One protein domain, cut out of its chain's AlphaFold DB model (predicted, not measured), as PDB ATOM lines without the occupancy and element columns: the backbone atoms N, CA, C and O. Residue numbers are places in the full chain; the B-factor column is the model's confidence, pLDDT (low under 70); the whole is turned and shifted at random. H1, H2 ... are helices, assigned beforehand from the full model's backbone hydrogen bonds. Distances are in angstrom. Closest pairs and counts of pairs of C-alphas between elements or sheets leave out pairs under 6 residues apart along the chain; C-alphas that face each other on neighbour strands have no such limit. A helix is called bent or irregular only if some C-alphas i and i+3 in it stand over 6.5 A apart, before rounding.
ATOM      1  N   ILE A  71     -68.490  21.490 -15.780       51.44
ATOM      2  CA  ILE A  71     -67.480  22.546 -15.882       51.44
ATOM      3  C   ILE A  71     -67.906  23.683 -14.954       51.44
ATOM      4  O   ILE A  71     -68.647  24.588 -15.335       51.44
ATOM      5  N   ASN A  72     -67.472  23.602 -13.702       59.75
ATOM      6  CA  ASN A  72     -67.873  24.517 -12.652       59.75
ATOM      7  C   ASN A  72     -66.681  25.403 -12.283       59.75
ATOM      8  O   ASN A  72     -65.571  24.925 -12.054       59.75
ATOM      9  N   LEU A  73     -66.913  26.712 -12.215       65.94
ATOM     10  CA  LEU A  73     -65.968  27.712 -11.717       65.94
ATOM     11  C   LEU A  73     -65.345  27.308 -10.368       65.94
ATOM     12  O   LEU A  73     -64.195  27.653 -10.096       65.94
ATOM     13  N   ASP A  74     -66.070  26.529  -9.562       72.31
ATOM     14  CA  ASP A  74     -65.568  25.914  -8.334       72.31
ATOM     15  C   ASP A  74     -64.293  25.079  -8.565       72.31
ATOM     16  O   ASP A  74     -63.362  25.158  -7.762       72.31
ATOM     17  N   ASN A  75     -64.194  24.344  -9.679       75.19
ATOM     18  CA  ASN A  75     -63.005  23.564 -10.033       75.19
ATOM     19  C   ASN A  75     -61.814  24.475 -10.343       75.19
ATOM     20  O   ASN A  75     -60.704  24.222  -9.870       75.19
ATOM     21  N   LEU A  76     -62.040  25.573 -11.071       76.88
ATOM     22  CA  LEU A  76     -60.995  26.558 -11.346       76.88
ATOM     23  C   LEU A  76     -60.532  27.250 -10.062       76.88
ATOM     24  O   LEU A  76     -59.331  27.403  -9.857       76.88
ATOM     25  N   GLN A  77     -61.451  27.642  -9.176       78.25
ATOM     26  CA  GLN A  77     -61.098  28.262  -7.896       78.25
ATOM     27  C   GLN A  77     -60.355  27.288  -6.980       78.25
ATOM     28  O   GLN A  77     -59.346  27.650  -6.369       78.25
ATOM     29  N   HIS A  78     -60.799  26.030  -6.929       84.06
ATOM     30  CA  HIS A  78     -60.093  24.972  -6.219       84.06
ATOM     31  C   HIS A  78     -58.677  24.786  -6.772       84.06
ATOM     32  O   HIS A  78     -57.721  24.737  -5.997       84.06
ATOM     33  N   MET A  79     -58.526  24.748  -8.099       84.88
ATOM     34  CA  MET A  79     -57.227  24.603  -8.746       84.88
ATOM     35  C   MET A  79     -56.332  25.816  -8.491       84.88
ATOM     36  O   MET A  79     -55.205  25.640  -8.045       84.88
ATOM     37  N   LYS A  80     -56.828  27.047  -8.665       86.44
ATOM     38  CA  LYS A  80     -56.096  28.276  -8.314       86.44
ATOM     39  C   LYS A  80     -55.575  28.209  -6.878       86.44
ATOM     40  O   LYS A  80     -54.377  28.360  -6.653       86.44
ATOM     41  N   LYS A  81     -56.447  27.892  -5.915       88.38
ATOM     42  CA  LYS A  81     -56.070  27.754  -4.503       88.38
ATOM     43  C   LYS A  81     -55.009  26.678  -4.287       88.38
ATOM     44  O   LYS A  81     -54.090  26.904  -3.503       88.38
ATOM     45  N   LYS A  82     -55.151  25.519  -4.934       89.19
ATOM     46  CA  LYS A  82     -54.207  24.402  -4.835       89.19
ATOM     47  C   LYS A  82     -52.837  24.808  -5.370       89.19
ATOM     48  O   LYS A  82     -51.869  24.811  -4.625       89.19
ATOM     49  N   VAL A  83     -52.766  25.235  -6.627       84.25
ATOM     50  CA  VAL A  83     -51.502  25.559  -7.302       84.25
ATOM     51  C   VAL A  83     -50.771  26.724  -6.632       84.25
ATOM     52  O   VAL A  83     -49.544  26.718  -6.537       84.25
ATOM     53  N   TYR A  84     -51.518  27.704  -6.115       89.50
ATOM     54  CA  TYR A  84     -50.942  28.836  -5.398       89.50
ATOM     55  C   TYR A  84     -50.335  28.448  -4.042       89.50
ATOM     56  O   TYR A  84     -49.330  29.034  -3.650       89.50
ATOM     57  N   HIS A  85     -50.912  27.476  -3.327       89.31
ATOM     58  CA  HIS A  85     -50.401  27.024  -2.025       89.31
ATOM     59  C   HIS A  85     -49.428  25.843  -2.101       89.31
ATOM     60  O   HIS A  85     -48.674  25.651  -1.151       89.31
ATOM     61  N   ASP A  86     -49.434  25.093  -3.201       90.12
ATOM     62  CA  ASP A  86     -48.524  23.977  -3.440       90.12
ATOM     63  C   ASP A  86     -47.251  24.495  -4.142       90.12
ATOM     64  O   ASP A  86     -46.390  25.137  -3.531       90.12
ATOM     65  N   SER A  87     -47.145  24.278  -5.456       83.31
ATOM     66  CA  SER A  87     -45.918  24.518  -6.225       83.31
ATOM     67  C   SER A  87     -45.440  25.971  -6.209       83.31
ATOM     68  O   SER A  87     -44.231  26.217  -6.192       83.31
ATOM     69  N   PHE A  88     -46.350  26.952  -6.190       90.44
ATOM     70  CA  PHE A  88     -45.965  28.363  -6.167       90.44
ATOM     71  C   PHE A  88     -45.302  28.761  -4.847       90.44
ATOM     72  O   PHE A  88     -44.212  29.331  -4.866       90.44
ATOM     73  N   VAL A  89     -45.914  28.451  -3.700       93.50
ATOM     74  CA  VAL A  89     -45.328  28.751  -2.382       93.50
ATOM     75  C   VAL A  89     -44.008  28.007  -2.187       93.50
ATOM     76  O   VAL A  89     -43.044  28.611  -1.704       93.50
ATOM     77  N   ASP A  90     -43.921  26.749  -2.623       92.50
ATOM     78  CA  ASP A  90     -42.674  25.984  -2.579       92.50
ATOM     79  C   ASP A  90     -41.574  26.647  -3.418       92.50
ATOM     80  O   ASP A  90     -40.442  26.815  -2.948       92.50
ATOM     81  N   PHE A  91     -41.914  27.119  -4.621       92.75
ATOM     82  CA  PHE A  91     -40.988  27.882  -5.445       92.75
ATOM     83  C   PHE A  91     -40.555  29.189  -4.774       92.75
ATOM     84  O   PHE A  91     -39.361  29.465  -4.739       92.75
ATOM     85  N   ILE A  92     -41.466  29.982  -4.198       95.25
ATOM     86  CA  ILE A  92     -41.106  31.228  -3.491       95.25
ATOM     87  C   ILE A  92     -40.157  30.938  -2.315       95.25
ATOM     88  O   ILE A  92     -39.139  31.617  -2.135       95.25
ATOM     89  N   SER A  93     -40.450  29.899  -1.535       94.19
ATOM     90  CA  SER A  93     -39.613  29.446  -0.416       94.19
ATOM     91  C   SER A  93     -38.214  29.018  -0.867       94.19
ATOM     92  O   SER A  93     -37.229  29.236  -0.160       94.19
ATOM     93  N   LEU A  94     -38.098  28.418  -2.052       93.50
ATOM     94  CA  LEU A  94     -36.817  28.068  -2.658       93.50
ATOM     95  C   LEU A  94     -36.093  29.303  -3.207       93.50
ATOM     96  O   LEU A  94     -34.922  29.512  -2.902       93.50
ATOM     97  N   TYR A  95     -36.790  30.123  -3.993       92.62
ATOM     98  CA  TYR A  95     -36.252  31.277  -4.710       92.62
ATOM     99  C   TYR A  95     -35.604  32.281  -3.757       92.62
ATOM    100  O   TYR A  95     -34.519  32.786  -4.023       92.62
ATOM    101  N   THR A  96     -36.215  32.498  -2.590       93.31
ATOM    102  CA  THR A  96     -35.685  33.390  -1.543       93.31
ATOM    103  C   THR A  96     -34.355  32.934  -0.932       93.31
ATOM    104  O   THR A  96     -33.685  33.738  -0.287       93.31
ATOM    105  N   LYS A  97     -33.946  31.673  -1.130       94.88
ATOM    106  CA  LYS A  97     -32.666  31.126  -0.643       94.88
ATOM    107  C   LYS A  97     -31.521  31.287  -1.641       94.88
ATOM    108  O   LYS A  97     -30.375  31.045  -1.272       94.88
ATOM    109  N   ILE A  98     -31.819  31.636  -2.893       91.50
ATOM    110  CA  ILE A  98     -30.807  31.800  -3.936       91.50
ATOM    111  C   ILE A  98     -30.277  33.237  -3.882       91.50
ATOM    112  O   ILE A  98     -31.032  34.207  -3.865       91.50
ATOM    113  N   GLU A  99     -28.958  33.380  -3.853       93.25
ATOM    114  CA  GLU A  99     -28.269  34.666  -3.797       93.25
ATOM    115  C   GLU A  99     -27.928  35.169  -5.207       93.25
ATOM    116  O   GLU A  99     -27.673  34.374  -6.113       93.25
ATOM    117  N   ASN A 100     -27.857  36.494  -5.382       91.81
ATOM    118  CA  ASN A 100     -27.426  37.163  -6.623       91.81
ATOM    119  C   ASN A 100     -28.228  36.762  -7.876       91.81
ATOM    120  O   ASN A 100     -27.669  36.568  -8.955       91.81
ATOM    121  N   ILE A 101     -29.546  36.613  -7.733       87.56
ATOM    122  CA  ILE A 101     -30.433  36.228  -8.835       87.56
ATOM    123  C   ILE A 101     -30.596  37.372  -9.846       87.56
ATOM    124  O   ILE A 101     -30.866  38.510  -9.467       87.56
ATOM    125  N   ASP A 102     -30.536  37.029 -11.134       83.62
ATOM    126  CA  ASP A 102     -30.715  37.939 -12.276       83.62
ATOM    127  C   ASP A 102     -31.993  37.612 -13.076       83.62
ATOM    128  O   ASP A 102     -31.953  37.375 -14.279       83.62
ATOM    129  N   LEU A 103     -33.128  37.458 -12.379       74.06
ATOM    130  CA  LEU A 103     -34.428  37.059 -12.961       74.06
ATOM    131  C   LEU A 103     -35.590  37.973 -12.546       74.06
ATOM    132  O   LEU A 103     -36.724  37.773 -12.966       74.06
ATOM    133  N   GLY A 104     -35.314  38.992 -11.731       79.62
ATOM    134  CA  GLY A 104     -36.319  39.899 -11.185       79.62
ATOM    135  C   GLY A 104     -36.874  39.448  -9.833       79.62
ATOM    136  O   GLY A 104     -36.330  38.575  -9.155       79.62
ATOM    137  N   LYS A 105     -37.955  40.100  -9.398       83.69
ATOM    138  CA  LYS A 105     -38.596  39.836  -8.103       83.69
ATOM    139  C   LYS A 105     -39.924  39.122  -8.289       83.69
ATOM    140  O   LYS A 105     -40.714  39.481  -9.161       83.69
ATOM    141  N   ILE A 106     -40.169  38.150  -7.424       79.81
ATOM    142  CA  ILE A 106     -41.436  37.446  -7.293       79.81
ATOM    143  C   ILE A 106     -41.653  37.165  -5.808       79.81
ATOM    144  O   ILE A 106     -40.749  36.707  -5.116       79.81
ATOM    145  N   GLU A 107     -42.829  37.525  -5.310       84.81
ATOM    146  CA  GLU A 107     -43.162  37.479  -3.887       84.81
ATOM    147  C   GLU A 107     -44.566  36.904  -3.716       84.81
ATOM    148  O   GLU A 107     -45.425  37.057  -4.591       84.81
ATOM    149  N   TYR A 108     -44.793  36.233  -2.590       86.12
ATOM    150  CA  TYR A 108     -46.116  35.748  -2.220       86.12
ATOM    151  C   TYR A 108     -47.064  36.925  -1.965       86.12
ATOM    152  O   TYR A 108     -46.683  37.904  -1.321       86.12
ATOM    153  N   GLN A 109     -48.298  36.816  -2.451       83.81
ATOM    154  CA  GLN A 109     -49.374  37.762  -2.172       83.81
ATOM    155  C   GLN A 109     -50.541  36.988  -1.569       83.81
ATOM    156  O   GLN A 109     -50.856  35.892  -2.019       83.81
ATOM    157  N   GLU A 110     -51.174  37.529  -0.535       82.75
ATOM    158  CA  GLU A 110     -52.377  36.906   0.014       82.75
ATOM    159  C   GLU A 110     -53.532  37.080  -0.983       82.75
ATOM    160  O   GLU A 110     -53.794  38.193  -1.438       82.75
ATOM    161  N   VAL A 111     -54.195  35.978  -1.340       79.38
ATOM    162  CA  VAL A 111     -55.297  35.948  -2.313       79.38
ATOM    163  C   VAL A 111     -56.526  35.320  -1.660       79.38
ATOM    164  O   VAL A 111     -56.446  34.218  -1.109       79.38
ATOM    165  N   ASP A 112     -57.677  35.993  -1.747       77.75
ATOM    166  CA  ASP A 112     -58.950  35.447  -1.266       77.75
ATOM    167  C   ASP A 112     -59.671  34.640  -2.354       77.75
ATOM    168  O   ASP A 112     -60.526  35.137  -3.090       77.75
ATOM    169  N   PHE A 113     -59.367  33.343  -2.396       75.56
ATOM    170  CA  PHE A 113     -60.033  32.379  -3.280       75.56
ATOM    171  C   PHE A 113     -61.490  32.068  -2.886       75.56
ATOM    172  O   PHE A 113     -62.149  31.291  -3.573       75.56
ATOM    173  N   ASN A 114     -62.003  32.610  -1.772       68.75
ATOM    174  CA  ASN A 114     -63.387  32.378  -1.337       68.75
ATOM    175  C   ASN A 114     -64.358  33.444  -1.859       68.75
ATOM    176  O   ASN A 114     -65.563  33.348  -1.594       68.75
ATOM    177  N   TYR A 123     -73.751  29.627 -18.464       54.56
ATOM    178  CA  TYR A 123     -74.313  28.926 -19.632       54.56
ATOM    179  C   TYR A 123     -73.566  29.200 -20.945       54.56
ATOM    180  O   TYR A 123     -73.920  28.648 -21.984       54.56
ATOM    181  N   ASP A 124     -72.574  30.089 -20.921       58.22
ATOM    182  CA  ASP A 124     -71.769  30.420 -22.090       58.22
ATOM    183  C   ASP A 124     -70.722  29.322 -22.344       58.22
ATOM    184  O   ASP A 124     -69.805  29.127 -21.544       58.22
ATOM    185  N   GLU A 125     -70.873  28.588 -23.452       57.97
ATOM    186  CA  GLU A 125     -70.004  27.458 -23.821       57.97
ATOM    187  C   GLU A 125     -68.529  27.871 -23.945       57.97
ATOM    188  O   GLU A 125     -67.635  27.106 -23.582       57.97
ATOM    189  N   MET A 126     -68.252  29.099 -24.395       55.94
ATOM    190  CA  MET A 126     -66.888  29.622 -24.500       55.94
ATOM    191  C   MET A 126     -66.273  29.881 -23.124       55.94
ATOM    192  O   MET A 126     -65.129  29.498 -22.872       55.94
ATOM    193  N   ALA A 127     -67.016  30.508 -22.216       58.28
ATOM    194  CA  ALA A 127     -66.571  30.718 -20.848       58.28
ATOM    195  C   ALA A 127     -66.316  29.381 -20.139       58.28
ATOM    196  O   ALA A 127     -65.284  29.233 -19.483       58.28
ATOM    197  N   GLN A 128     -67.185  28.383 -20.331       60.69
ATOM    198  CA  GLN A 128     -66.952  27.022 -19.837       60.69
ATOM    199  C   GLN A 128     -65.671  26.417 -20.432       60.69
ATOM    200  O   GLN A 128     -64.804  25.942 -19.697       60.69
ATOM    201  N   HIS A 129     -65.495  26.481 -21.752       61.91
ATOM    202  CA  HIS A 129     -64.296  25.970 -22.412       61.91
ATOM    203  C   HIS A 129     -63.013  26.619 -21.867       61.91
ATOM    204  O   HIS A 129     -62.060  25.924 -21.514       61.91
ATOM    205  N   ASN A 130     -63.000  27.942 -21.707       63.12
ATOM    206  CA  ASN A 130     -61.836  28.658 -21.189       63.12
ATOM    207  C   ASN A 130     -61.561  28.343 -19.710       63.12
ATOM    208  O   ASN A 130     -60.398  28.239 -19.312       63.12
ATOM    209  N   ILE A 131     -62.606  28.147 -18.897       67.94
ATOM    210  CA  ILE A 131     -62.482  27.679 -17.507       67.94
ATOM    211  C   ILE A 131     -61.815  26.306 -17.471       67.94
ATOM    212  O   ILE A 131     -60.862  26.112 -16.710       67.94
ATOM    213  N   LYS A 132     -62.272  25.372 -18.311       69.75
ATOM    214  CA  LYS A 132     -61.698  24.027 -18.406       69.75
ATOM    215  C   LYS A 132     -60.228  24.079 -18.815       69.75
ATOM    216  O   LYS A 132     -59.380  23.585 -18.081       69.75
ATOM    217  N   VAL A 133     -59.914  24.760 -19.917       66.94
ATOM    218  CA  VAL A 133     -58.532  24.908 -20.396       66.94
ATOM    219  C   VAL A 133     -57.636  25.529 -19.327       66.94
ATOM    220  O   VAL A 133     -56.550  25.022 -19.059       66.94
ATOM    221  N   THR A 134     -58.078  26.611 -18.684       68.88
ATOM    222  CA  THR A 134     -57.286  27.274 -17.638       68.88
ATOM    223  C   THR A 134     -57.029  26.335 -16.462       68.88
ATOM    224  O   THR A 134     -55.925  26.311 -15.920       68.88
ATOM    225  N   THR A 135     -58.028  25.535 -16.087       72.50
ATOM    226  CA  THR A 135     -57.905  24.530 -15.023       72.50
ATOM    227  C   THR A 135     -56.878  23.458 -15.392       72.50
ATOM    228  O   THR A 135     -55.977  23.183 -14.597       72.50
ATOM    229  N   ASP A 136     -56.947  22.920 -16.612       70.62
ATOM    230  CA  ASP A 136     -56.012  21.905 -17.111       70.62
ATOM    231  C   ASP A 136     -54.576  22.447 -17.196       70.62
ATOM    232  O   ASP A 136     -53.615  21.772 -16.817       70.62
ATOM    233  N   LEU A 137     -54.413  23.693 -17.646       69.50
ATOM    234  CA  LEU A 137     -53.114  24.360 -17.694       69.50
ATOM    235  C   LEU A 137     -52.544  24.581 -16.295       69.50
ATOM    236  O   LEU A 137     -51.379  24.267 -16.065       69.50
ATOM    237  N   LEU A 138     -53.345  25.074 -15.347       75.62
ATOM    238  CA  LEU A 138     -52.906  25.233 -13.960       75.62
ATOM    239  C   LEU A 138     -52.448  23.897 -13.368       75.62
ATOM    240  O   LEU A 138     -51.397  23.851 -12.732       75.62
ATOM    241  N   PHE A 139     -53.177  22.809 -13.627       76.19
ATOM    242  CA  PHE A 139     -52.779  21.471 -13.193       76.19
ATOM    243  C   PHE A 139     -51.418  21.054 -13.774       76.19
ATOM    244  O   PHE A 139     -50.529  20.644 -13.025       76.19
ATOM    245  N   LYS A 140     -51.217  21.218 -15.089       72.25
ATOM    246  CA  LYS A 140     -49.941  20.902 -15.754       72.25
ATOM    247  C   LYS A 140     -48.785  21.741 -15.206       72.25
ATOM    248  O   LYS A 140     -47.734  21.194 -14.878       72.25
ATOM    249  N   VAL A 141     -48.985  23.054 -15.055       72.88
ATOM    250  CA  VAL A 141     -47.975  23.966 -14.489       72.88
ATOM    251  C   VAL A 141     -47.618  23.575 -13.068       72.88
ATOM    252  O   VAL A 141     -46.446  23.616 -12.716       72.88
ATOM    253  N   ASN A 142     -48.606  23.200 -12.258       81.38
ATOM    254  CA  ASN A 142     -48.375  22.823 -10.874       81.38
ATOM    255  C   ASN A 142     -47.427  21.636 -10.753       81.38
ATOM    256  O   ASN A 142     -46.478  21.681  -9.976       81.38
ATOM    257  N   ASN A 143     -47.685  20.591 -11.537       75.50
ATOM    258  CA  ASN A 143     -46.871  19.383 -11.512       75.50
ATOM    259  C   ASN A 143     -45.466  19.689 -12.034       75.50
ATOM    260  O   ASN A 143     -44.485  19.385 -11.361       75.50
ATOM    261  N   LEU A 144     -45.372  20.395 -13.165       71.88
ATOM    262  CA  LEU A 144     -44.083  20.731 -13.752       71.88
ATOM    263  C   LEU A 144     -43.238  21.635 -12.842       71.88
ATOM    264  O   LEU A 144     -42.051  21.383 -12.641       71.88
ATOM    265  N   LEU A 145     -43.830  22.687 -12.270       77.50
ATOM    266  CA  LEU A 145     -43.126  23.557 -11.332       77.50
ATOM    267  C   LEU A 145     -42.705  22.781 -10.081       77.50
ATOM    268  O   LEU A 145     -41.583  22.970  -9.617       77.50
ATOM    269  N   GLY A 146     -43.561  21.893  -9.567       73.44
ATOM    270  CA  GLY A 146     -43.230  21.007  -8.451       73.44
ATOM    271  C   GLY A 146     -41.994  20.149  -8.732       73.44
ATOM    272  O   GLY A 146     -41.053  20.142  -7.934       73.44
ATOM    273  N   ASP A 147     -41.940  19.508  -9.900       72.06
ATOM    274  CA  ASP A 147     -40.795  18.693 -10.316       72.06
ATOM    275  C   ASP A 147     -39.521  19.536 -10.435       72.06
ATOM    276  O   ASP A 147     -38.466  19.166  -9.908       72.06
ATOM    277  N   ILE A 148     -39.601  20.710 -11.066       71.38
ATOM    278  CA  ILE A 148     -38.451  21.612 -11.191       71.38
ATOM    279  C   ILE A 148     -37.964  22.079  -9.810       71.38
ATOM    280  O   ILE A 148     -36.757  22.091  -9.553       71.38
ATOM    281  N   VAL A 149     -38.878  22.435  -8.904       80.44
ATOM    282  CA  VAL A 149     -38.555  22.866  -7.536       80.44
ATOM    283  C   VAL A 149     -37.820  21.769  -6.774       80.44
ATOM    284  O   VAL A 149     -36.824  22.070  -6.116       80.44
ATOM    285  N   MET A 150     -38.231  20.504  -6.898       75.88
ATOM    286  CA  MET A 150     -37.515  19.382  -6.278       75.88
ATOM    287  C   MET A 150     -36.058  19.290  -6.754       75.88
ATOM    288  O   MET A 150     -35.152  19.091  -5.944       75.88
ATOM    289  N   HIS A 151     -35.809  19.491  -8.046       73.31
ATOM    290  CA  HIS A 151     -34.455  19.437  -8.601       73.31
ATOM    291  C   HIS A 151     -33.610  20.647  -8.210       73.31
ATOM    292  O   HIS A 151     -32.456  20.496  -7.801       73.31
ATOM    293  N   LEU A 152     -34.191  21.848  -8.267       74.12
ATOM    294  CA  LEU A 152     -33.542  23.060  -7.778       74.12
ATOM    295  C   LEU A 152     -33.213  22.942  -6.285       74.12
ATOM    296  O   LEU A 152     -32.151  23.402  -5.871       74.12
ATOM    297  N   ALA A 153     -34.058  22.278  -5.487       80.38
ATOM    298  CA  ALA A 153     -33.828  22.083  -4.058       80.38
ATOM    299  C   ALA A 153     -32.554  21.269  -3.783       80.38
ATOM    300  O   ALA A 153     -31.858  21.544  -2.807       80.38
ATOM    301  N   GLU A 154     -32.216  20.301  -4.639       79.44
ATOM    302  CA  GLU A 154     -30.956  19.553  -4.539       79.44
ATOM    303  C   GLU A 154     -29.745  20.384  -4.983       79.44
ATOM    304  O   GLU A 154     -28.694  20.314  -4.343       79.44
ATOM    305  N   ILE A 155     -29.889  21.211  -6.027       75.81
ATOM    306  CA  ILE A 155     -28.827  22.116  -6.502       75.81
ATOM    307  C   ILE A 155     -28.440  23.109  -5.397       75.81
ATOM    308  O   ILE A 155     -27.260  23.235  -5.057       75.81
ATOM    309  N   ILE A 156     -29.430  23.749  -4.763       84.94
ATOM    310  CA  ILE A 156     -29.173  24.801  -3.768       84.94
ATOM    311  C   ILE A 156     -28.582  24.289  -2.450       84.94
ATOM    312  O   ILE A 156     -28.060  25.080  -1.669       84.94
ATOM    313  N   LYS A 157     -28.615  22.974  -2.184       86.19
ATOM    314  CA  LYS A 157     -27.874  22.382  -1.051       86.19
ATOM    315  C   LYS A 157     -26.361  22.462  -1.249       86.19
ATOM    316  O   LYS A 157     -25.624  22.396  -0.268       86.19
ATOM    317  N   GLN A 158     -25.903  22.537  -2.498       87.00
ATOM    318  CA  GLN A 158     -24.484  22.543  -2.852       87.00
ATOM    319  C   GLN A 158     -23.975  23.955  -3.141       87.00
ATOM    320  O   GLN A 158     -22.869  24.298  -2.732       87.00
ATOM    321  N   GLU A 159     -24.772  24.764  -3.837       89.81
ATOM    322  CA  GLU A 159     -24.417  26.129  -4.216       89.81
ATOM    323  C   GLU A 159     -25.669  27.009  -4.219       89.81
ATOM    324  O   GLU A 159     -26.633  26.716  -4.918       89.81
ATOM    325  N   THR A 160     -25.655  28.095  -3.447       91.62
ATOM    326  CA  THR A 160     -26.779  29.041  -3.345       91.62
ATOM    327  C   THR A 160     -26.573  30.288  -4.195       91.62
ATOM    328  O   THR A 160     -27.536  31.002  -4.459       91.62
ATOM    329  N   ASN A 161     -25.348  30.571  -4.648       93.62
ATOM    330  CA  ASN A 161     -25.062  31.745  -5.459       93.62
ATOM    331  C   ASN A 161     -25.362  31.471  -6.937       93.62
ATOM    332  O   ASN A 161     -24.624  30.744  -7.611       93.62
ATOM    333  N   TYR A 162     -26.409  32.120  -7.454       87.31
ATOM    334  CA  TYR A 162     -26.876  31.985  -8.831       87.31
ATOM    335  C   TYR A 162     -25.768  32.209  -9.863       87.31
ATOM    336  O   TYR A 162     -25.722  31.514 -10.875       87.31
ATOM    337  N   GLU A 163     -24.826  33.125  -9.633       91.06
ATOM    338  CA  GLU A 163     -23.761  33.408 -10.603       91.06
ATOM    339  C   GLU A 163     -22.894  32.180 -10.904       91.06
ATOM    340  O   GLU A 163     -22.427  32.020 -12.038       91.06
ATOM    341  N   LYS A 164     -22.743  31.289  -9.920       91.31
ATOM    342  CA  LYS A 164     -21.951  30.060 -10.012       91.31
ATOM    343  C   LYS A 164     -22.732  28.860 -10.539       91.31
ATOM    344  O   LYS A 164     -22.122  27.823 -10.799       91.31
ATOM    345  N   PHE A 165     -24.043  28.995 -10.725       79.56
ATOM    346  CA  PHE A 165     -24.851  27.946 -11.335       79.56
ATOM    347  C   PHE A 165     -24.345  27.669 -12.748       79.56
ATOM    348  O   PHE A 165     -23.961  28.577 -13.502       79.56
ATOM    349  N   ARG A 166     -24.384  26.397 -13.135       78.88
ATOM    350  CA  ARG A 166     -24.153  25.979 -14.516       78.88
ATOM    351  C   ARG A 166     -25.226  26.596 -15.406       78.88
ATOM    352  O   ARG A 166     -26.340  26.862 -14.966       78.88
ATOM    353  N   ILE A 167     -24.919  26.756 -16.693       71.56
ATOM    354  CA  ILE A 167     -25.854  27.326 -17.681       71.56
ATOM    355  C   ILE A 167     -27.223  26.631 -17.615       71.56
ATOM    356  O   ILE A 167     -28.242  27.297 -17.485       71.56
ATOM    357  N   LYS A 168     -27.215  25.296 -17.576       62.28
ATOM    358  CA  LYS A 168     -28.415  24.461 -17.468       62.28
ATOM    359  C   LYS A 168     -29.236  24.699 -16.191       62.28
ATOM    360  O   LYS A 168     -30.457  24.698 -16.222       62.28
ATOM    361  N   GLU A 169     -28.578  24.939 -15.061       74.00
ATOM    362  CA  GLU A 169     -29.247  25.211 -13.778       74.00
ATOM    363  C   GLU A 169     -29.875  26.616 -13.780       74.00
ATOM    364  O   GLU A 169     -30.964  26.818 -13.246       74.00
ATOM    365  N   LYS A 170     -29.224  27.582 -14.447       72.88
ATOM    366  CA  LYS A 170     -29.780  28.925 -14.672       72.88
ATOM    367  C   LYS A 170     -31.000  28.891 -15.590       72.88
ATOM    368  O   LYS A 170     -31.964  29.609 -15.338       72.88
ATOM    369  N   GLU A 171     -30.965  28.084 -16.648       69.56
ATOM    370  CA  GLU A 171     -32.108  27.868 -17.546       69.56
ATOM    371  C   GLU A 171     -33.283  27.227 -16.806       69.56
ATOM    372  O   GLU A 171     -34.396  27.742 -16.884       69.56
ATOM    373  N   LEU A 172     -33.025  26.203 -15.992       67.19
ATOM    374  CA  LEU A 172     -34.050  25.565 -15.170       67.19
ATOM    375  C   LEU A 172     -34.709  26.557 -14.188       67.19
ATOM    376  O   LEU A 172     -35.933  26.594 -14.058       67.19
ATOM    377  N   LEU A 173     -33.918  27.425 -13.544       73.94
ATOM    378  CA  LEU A 173     -34.448  28.474 -12.665       73.94
ATOM    379  C   LEU A 173     -35.267  29.528 -13.434       73.94
ATOM    380  O   LEU A 173     -36.289  29.992 -12.929       73.94
ATOM    381  N   LYS A 174     -34.857  29.889 -14.660       75.00
ATOM    382  CA  LYS A 174     -35.617  30.788 -15.556       75.00
ATOM    383  C   LYS A 174     -36.987  30.218 -15.906       75.00
ATOM    384  O   LYS A 174     -37.973  30.957 -15.965       75.00
ATOM    385  N   GLU A 175     -37.052  28.915 -16.145       68.25
ATOM    386  CA  GLU A 175     -38.299  28.221 -16.457       68.25
ATOM    387  C   GLU A 175     -39.222  28.167 -15.248       68.25
ATOM    388  O   GLU A 175     -40.370  28.598 -15.351       68.25
ATOM    389  N   ALA A 176     -38.696  27.776 -14.085       73.12
ATOM    390  CA  ALA A 176     -39.436  27.810 -12.827       73.12
ATOM    391  C   ALA A 176     -39.986  29.211 -12.521       73.12
ATOM    392  O   ALA A 176     -41.160  29.364 -12.187       73.12
ATOM    393  N   PHE A 177     -39.167  30.250 -12.715       77.06
ATOM    394  CA  PHE A 177     -39.580  31.640 -12.526       77.06
ATOM    395  C   PHE A 177     -40.727  32.037 -13.465       77.06
ATOM    396  O   PHE A 177     -41.690  32.674 -13.037       77.06
ATOM    397  N   SER A 178     -40.663  31.628 -14.734       73.31
ATOM    398  CA  SER A 178     -41.708  31.914 -15.725       73.31
ATOM    399  C   SER A 178     -43.027  31.213 -15.382       73.31
ATOM    400  O   SER A 178     -44.090  31.834 -15.439       73.31
ATOM    401  N   LEU A 179     -42.962  29.945 -14.962       72.81
ATOM    402  CA  LEU A 179     -44.121  29.164 -14.515       72.81
ATOM    403  C   LEU A 179     -44.744  29.758 -13.243       72.81
ATOM    404  O   LEU A 179     -45.960  29.922 -13.160       72.81
ATOM    405  N   ALA A 180     -43.923  30.168 -12.277       78.69
ATOM    406  CA  ALA A 180     -44.402  30.809 -11.057       78.69
ATOM    407  C   ALA A 180     -45.052  32.174 -11.336       78.69
ATOM    408  O   ALA A 180     -46.087  32.499 -10.754       78.69
ATOM    409  N   ARG A 181     -44.502  32.967 -12.267       77.69
ATOM    410  CA  ARG A 181     -45.125  34.219 -12.732       77.69
ATOM    411  C   ARG A 181     -46.474  33.978 -13.394       77.69
ATOM    412  O   ARG A 181     -47.397  34.760 -13.168       77.69
ATOM    413  N   PHE A 182     -46.590  32.916 -14.185       74.69
ATOM    414  CA  PHE A 182     -47.860  32.502 -14.769       74.69
ATOM    415  C   PHE A 182     -48.892  32.188 -13.678       74.69
ATOM    416  O   PHE A 182     -49.955  32.807 -13.668       74.69
ATOM    417  N   ILE A 183     -48.553  31.323 -12.711       80.62
ATOM    418  CA  ILE A 183     -49.445  30.997 -11.584       80.62
ATOM    419  C   ILE A 183     -49.858  32.268 -10.844       80.62
ATOM    420  O   ILE A 183     -51.045  32.475 -10.599       80.62
ATOM    421  N   GLN A 184     -48.895  33.136 -10.521       82.69
ATOM    422  CA  GLN A 184     -49.156  34.379  -9.805       82.69
ATOM    423  C   GLN A 184     -50.169  35.252 -10.543       82.69
ATOM    424  O   GLN A 184     -51.143  35.687  -9.936       82.69
ATOM    425  N   LYS A 185     -49.964  35.483 -11.845       77.75
ATOM    426  CA  LYS A 185     -50.872  36.293 -12.665       77.75
ATOM    427  C   LYS A 185     -52.270  35.683 -12.728       77.75
ATOM    428  O   LYS A 185     -53.238  36.405 -12.539       77.75
ATOM    429  N   VAL A 186     -52.384  34.374 -12.949       75.31
ATOM    430  CA  VAL A 186     -53.691  33.706 -13.053       75.31
ATOM    431  C   VAL A 186     -54.430  33.701 -11.710       75.31
ATOM    432  O   VAL A 186     -55.647  33.874 -11.678       75.31
ATOM    433  N   CYS A 187     -53.724  33.521 -10.593       79.69
ATOM    434  CA  CYS A 187     -54.345  33.385  -9.274       79.69
ATOM    435  C   CYS A 187     -54.694  34.723  -8.616       79.69
ATOM    436  O   CYS A 187     -55.753  34.808  -8.013       79.69
ATOM    437  N   VAL A 188     -53.843  35.748  -8.743       77.38
ATOM    438  CA  VAL A 188     -54.065  37.083  -8.141       77.38
ATOM    439  C   VAL A 188     -55.121  37.888  -8.908       77.38
ATOM    440  O   VAL A 188     -55.629  38.885  -8.407       77.38
ATOM    441  N   ASN A 189     -55.454  37.488 -10.134       66.31
ATOM    442  CA  ASN A 189     -56.423  38.214 -10.933       66.31
ATOM    443  C   ASN A 189     -57.878  37.876 -10.544       66.31
ATOM    444  O   ASN A 189     -58.337  36.743 -10.749       66.31
ATOM    445  N   ASP A 190     -58.579  38.886 -10.017       51.16
ATOM    446  CA  ASP A 190     -59.977  38.836  -9.568       51.16
ATOM    447  C   ASP A 190     -60.993  38.947 -10.726       51.16
ATOM    448  O   ASP A 190     -62.123  38.466 -10.616       51.16
ATOM    449  N   SER A 191     -60.629  39.555 -11.864       46.59
ATOM    450  CA  SER A 191     -61.545  39.805 -12.986       46.59
ATOM    451  C   SER A 191     -61.607  38.636 -13.960       46.59
ATOM    452  O   SER A 191     -61.196  38.733 -15.111       46.59
ATOM    453  N   VAL A 192     -62.236  37.538 -13.542       46.81
ATOM    454  CA  VAL A 192     -62.534  36.392 -14.426       46.81
ATOM    455  C   VAL A 192     -63.307  36.829 -15.698       46.81
ATOM    456  O   VAL A 192     -63.206  36.176 -16.726       46.81
ATOM    457  N   THR A 193     -64.020  37.964 -15.709       41.41
ATOM    458  CA  THR A 193     -64.789  38.430 -16.885       41.41
ATOM    459  C   THR A 193     -64.019  39.215 -17.945       41.41
ATOM    460  O   THR A 193     -64.446  39.213 -19.096       41.41
ATOM    461  N   GLU A 194     -62.910  39.866 -17.603       35.00
ATOM    462  CA  GLU A 194     -62.031  40.518 -18.589       35.00
ATOM    463  C   GLU A 194     -60.788  39.650 -18.862       35.00
ATOM    464  O   GLU A 194     -60.309  39.614 -19.994       35.00
ATOM    465  N   ASP A 195     -60.345  38.848 -17.882       37.88
ATOM    466  CA  ASP A 195     -59.106  38.061 -17.934       37.88
ATOM    467  C   ASP A 195     -59.230  36.596 -18.335       37.88
ATOM    468  O   ASP A 195     -58.227  36.015 -18.739       37.88
ATOM    469  N   VAL A 196     -60.422  35.995 -18.346       39.28
ATOM    470  CA  VAL A 196     -60.592  34.704 -19.051       39.28
ATOM    471  C   VAL A 196     -60.340  34.871 -20.561       39.28
ATOM    472  O   VAL A 196     -60.032  33.901 -21.249       39.28
ATOM    473  N   VAL A 197     -60.397  36.115 -21.060       37.06
ATOM    474  CA  VAL A 197     -60.136  36.515 -22.452       37.06
ATOM    475  C   VAL A 197     -58.887  37.406 -22.585       37.06
ATOM    476  O   VAL A 197     -58.519  37.778 -23.705       37.06
ATOM    477  N   VAL A 198     -58.161  37.729 -21.499       38.66
ATOM    478  CA  VAL A 198     -56.845  38.371 -21.653       38.66
ATOM    479  C   VAL A 198     -55.950  37.361 -22.338       38.66
ATOM    480  O   VAL A 198     -55.503  36.381 -21.748       38.66
ATOM    481  N   LYS A 199     -55.749  37.610 -23.635       42.06
ATOM    482  CA  LYS A 199     -54.938  36.811 -24.544       42.06
ATOM    483  C   LYS A 199     -53.715  36.343 -23.781       42.06
ATOM    484  O   LYS A 199     -52.874  37.161 -23.418       42.06
ATOM    485  N   PHE A 200     -53.601  35.043 -23.559       43.91
ATOM    486  CA  PHE A 200     -52.403  34.446 -22.984       43.91
ATOM    487  C   PHE A 200     -51.149  34.855 -23.772       43.91
ATOM    488  O   PHE A 200     -50.094  35.019 -23.170       43.91
ATOM    489  N   ASN A 201     -51.289  35.184 -25.064       39.19
ATOM    490  CA  ASN A 201     -50.277  35.883 -25.861       39.19
ATOM    491  C   ASN A 201     -49.779  37.179 -25.210       39.19
ATOM    492  O   ASN A 201     -48.585  37.389 -25.174       39.19
ATOM    493  N   ASN A 202     -50.629  38.012 -24.610       37.03
ATOM    494  CA  ASN A 202     -50.201  39.206 -23.874       37.03
ATOM    495  C   ASN A 202     -49.427  38.848 -22.592       37.03
ATOM    496  O   ASN A 202     -48.488  39.551 -22.227       37.03
ATOM    497  N   ILE A 203     -49.777  37.751 -21.909       40.00
ATOM    498  CA  ILE A 203     -49.060  37.289 -20.708       40.00
ATOM    499  C   ILE A 203     -47.695  36.705 -21.092       40.00
ATOM    500  O   ILE A 203     -46.691  37.096 -20.499       40.00
ATOM    501  N   ILE A 204     -47.638  35.843 -22.109       39.41
ATOM    502  CA  ILE A 204     -46.404  35.266 -22.654       39.41
ATOM    503  C   ILE A 204     -45.525  36.365 -23.263       39.41
ATOM    504  O   ILE A 204     -44.349  36.441 -22.918       39.41
ATOM    505  N   SER A 205     -46.084  37.268 -24.075       39.44
ATOM    506  CA  SER A 205     -45.374  38.431 -24.622       39.44
ATOM    507  C   SER A 205     -44.842  39.327 -23.511       39.44
ATOM    508  O   SER A 205     -43.669  39.659 -23.555       39.44
ATOM    509  N   SER A 206     -45.606  39.621 -22.452       36.53
ATOM    510  CA  SER A 206     -45.078  40.413 -21.324       36.53
ATOM    511  C   SER A 206     -43.936  39.715 -20.569       36.53
ATOM    512  O   SER A 206     -43.016  40.372 -20.104       36.53
ATOM    513  N   ILE A 207     -43.944  38.379 -20.477       40.50
ATOM    514  CA  ILE A 207     -42.837  37.606 -19.882       40.50
ATOM    515  C   ILE A 207     -41.615  37.578 -20.819       40.50
ATOM    516  O   ILE A 207     -40.479  37.477 -20.361       40.50
ATOM    517  N   GLN A 208     -41.830  37.653 -22.135       40.31
ATOM    518  CA  GLN A 208     -40.766  37.701 -23.138       40.31
ATOM    519  C   GLN A 208     -40.181  39.108 -23.338       40.31
ATOM    520  O   GLN A 208     -39.006  39.208 -23.688       40.31
ATOM    521  N   GLU A 209     -40.980  40.156 -23.124       35.19
ATOM    522  CA  GLU A 209     -40.616  41.574 -23.252       35.19
ATOM    523  C   GLU A 209     -39.864  42.113 -22.024       35.19
ATOM    524  O   GLU A 209     -39.053  43.020 -22.180       35.19
ATOM    525  N   ASP A 210     -40.040  41.516 -20.840       33.94
ATOM    526  CA  ASP A 210     -39.283  41.844 -19.613       33.94
ATOM    527  C   ASP A 210     -37.831  41.278 -19.608       33.94
ATOM    528  O   ASP A 210     -37.263  41.013 -18.544       33.94
ATOM    529  N   LYS A 211     -37.220  41.067 -20.786       32.06
ATOM    530  CA  LYS A 211     -35.835  40.576 -20.965       32.06
ATOM    531  C   LYS A 211     -34.806  41.685 -21.156       32.06
ATOM    532  O   LYS A 211     -35.087  42.653 -21.894       32.06
TER     533      LYS A 211
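This is residues 71 to 114 and 123 to 211 of the 211 residues of an uncharacterized protein of Arcobacter venerupis (UniProt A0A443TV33). An elongated bundle of three helices, H2 and bent H1 side by side the same way and H3 folding back across both, has a small tail, H4 and H5, loosely placed beside H3. H1 runs nearly straight through its bend, and residues 96 to 114, with no named element, run back along the bundle's length. The printed part has 133 residues with five named helices, H1 to H5 in chain order, and no named strand: all helix. It is compact, with a radius of gyration of the C-alphas of 15.7 A, and spans 53 by 28 by 23 A.

H2, residues 125 to 156, and H3, residues 167 to 188, form a helical hairpin; they touch at Leu 145 and Ala 176, C-alphas 5.8 A apart, at 38 degrees, only just a steep tilt. H1, residues 73 to 95, was assigned as one helix by its hydrogen bonds but is bent, with C-alphas 84 and 87 6.7 A apart; its arms are H1a, residues 73 to 84, and H1b, residues 87 to 95. H1a touches residues 131 to 142 of H2, closest C-alphas Leu 76 and Thr 135 at 5.2 A, the same way at a shallow tilt of 14 degrees. H1b touches residues 176 to 184 of H3, closest C-alphas Phe 88 and Ala 180 at 5.7 A. H5, residues 200 to 209, is close to H3 but not clearly touching, closest C-alphas Ser 178 and Ile 207 at 7.1 A. H4, residues 192 to 195, is apart from H3, only just, at 8.5 A. Every O i to N i+4 pair is within hydrogen-bond range in H1a, H1b, H2, H3 and H5; H4 is too short for one.

H2 is 45.6 A long, from C-alpha 125 at (-70.004, 27.458, -23.821), and H3 31.3 A. H1a measures 16.3 A, H1b 11.9 A, H4 5.2 A and H5 13.8 A, ending at C-alpha 209 at (-40.616, 41.574, -23.252).

The C-alphas farthest apart, Tyr 123 and Lys 164, are 53.3 A apart. Residues 115 to 122, in the link from H1 to H2, are not printed; C-alphas 114 and 123 are 21.6 A apart across this cut. None of the links printed whole is long. Mean pLDDT of the printed part is 71.7; 44 residues are under 70, among them 123 to 134 and 189 to 211.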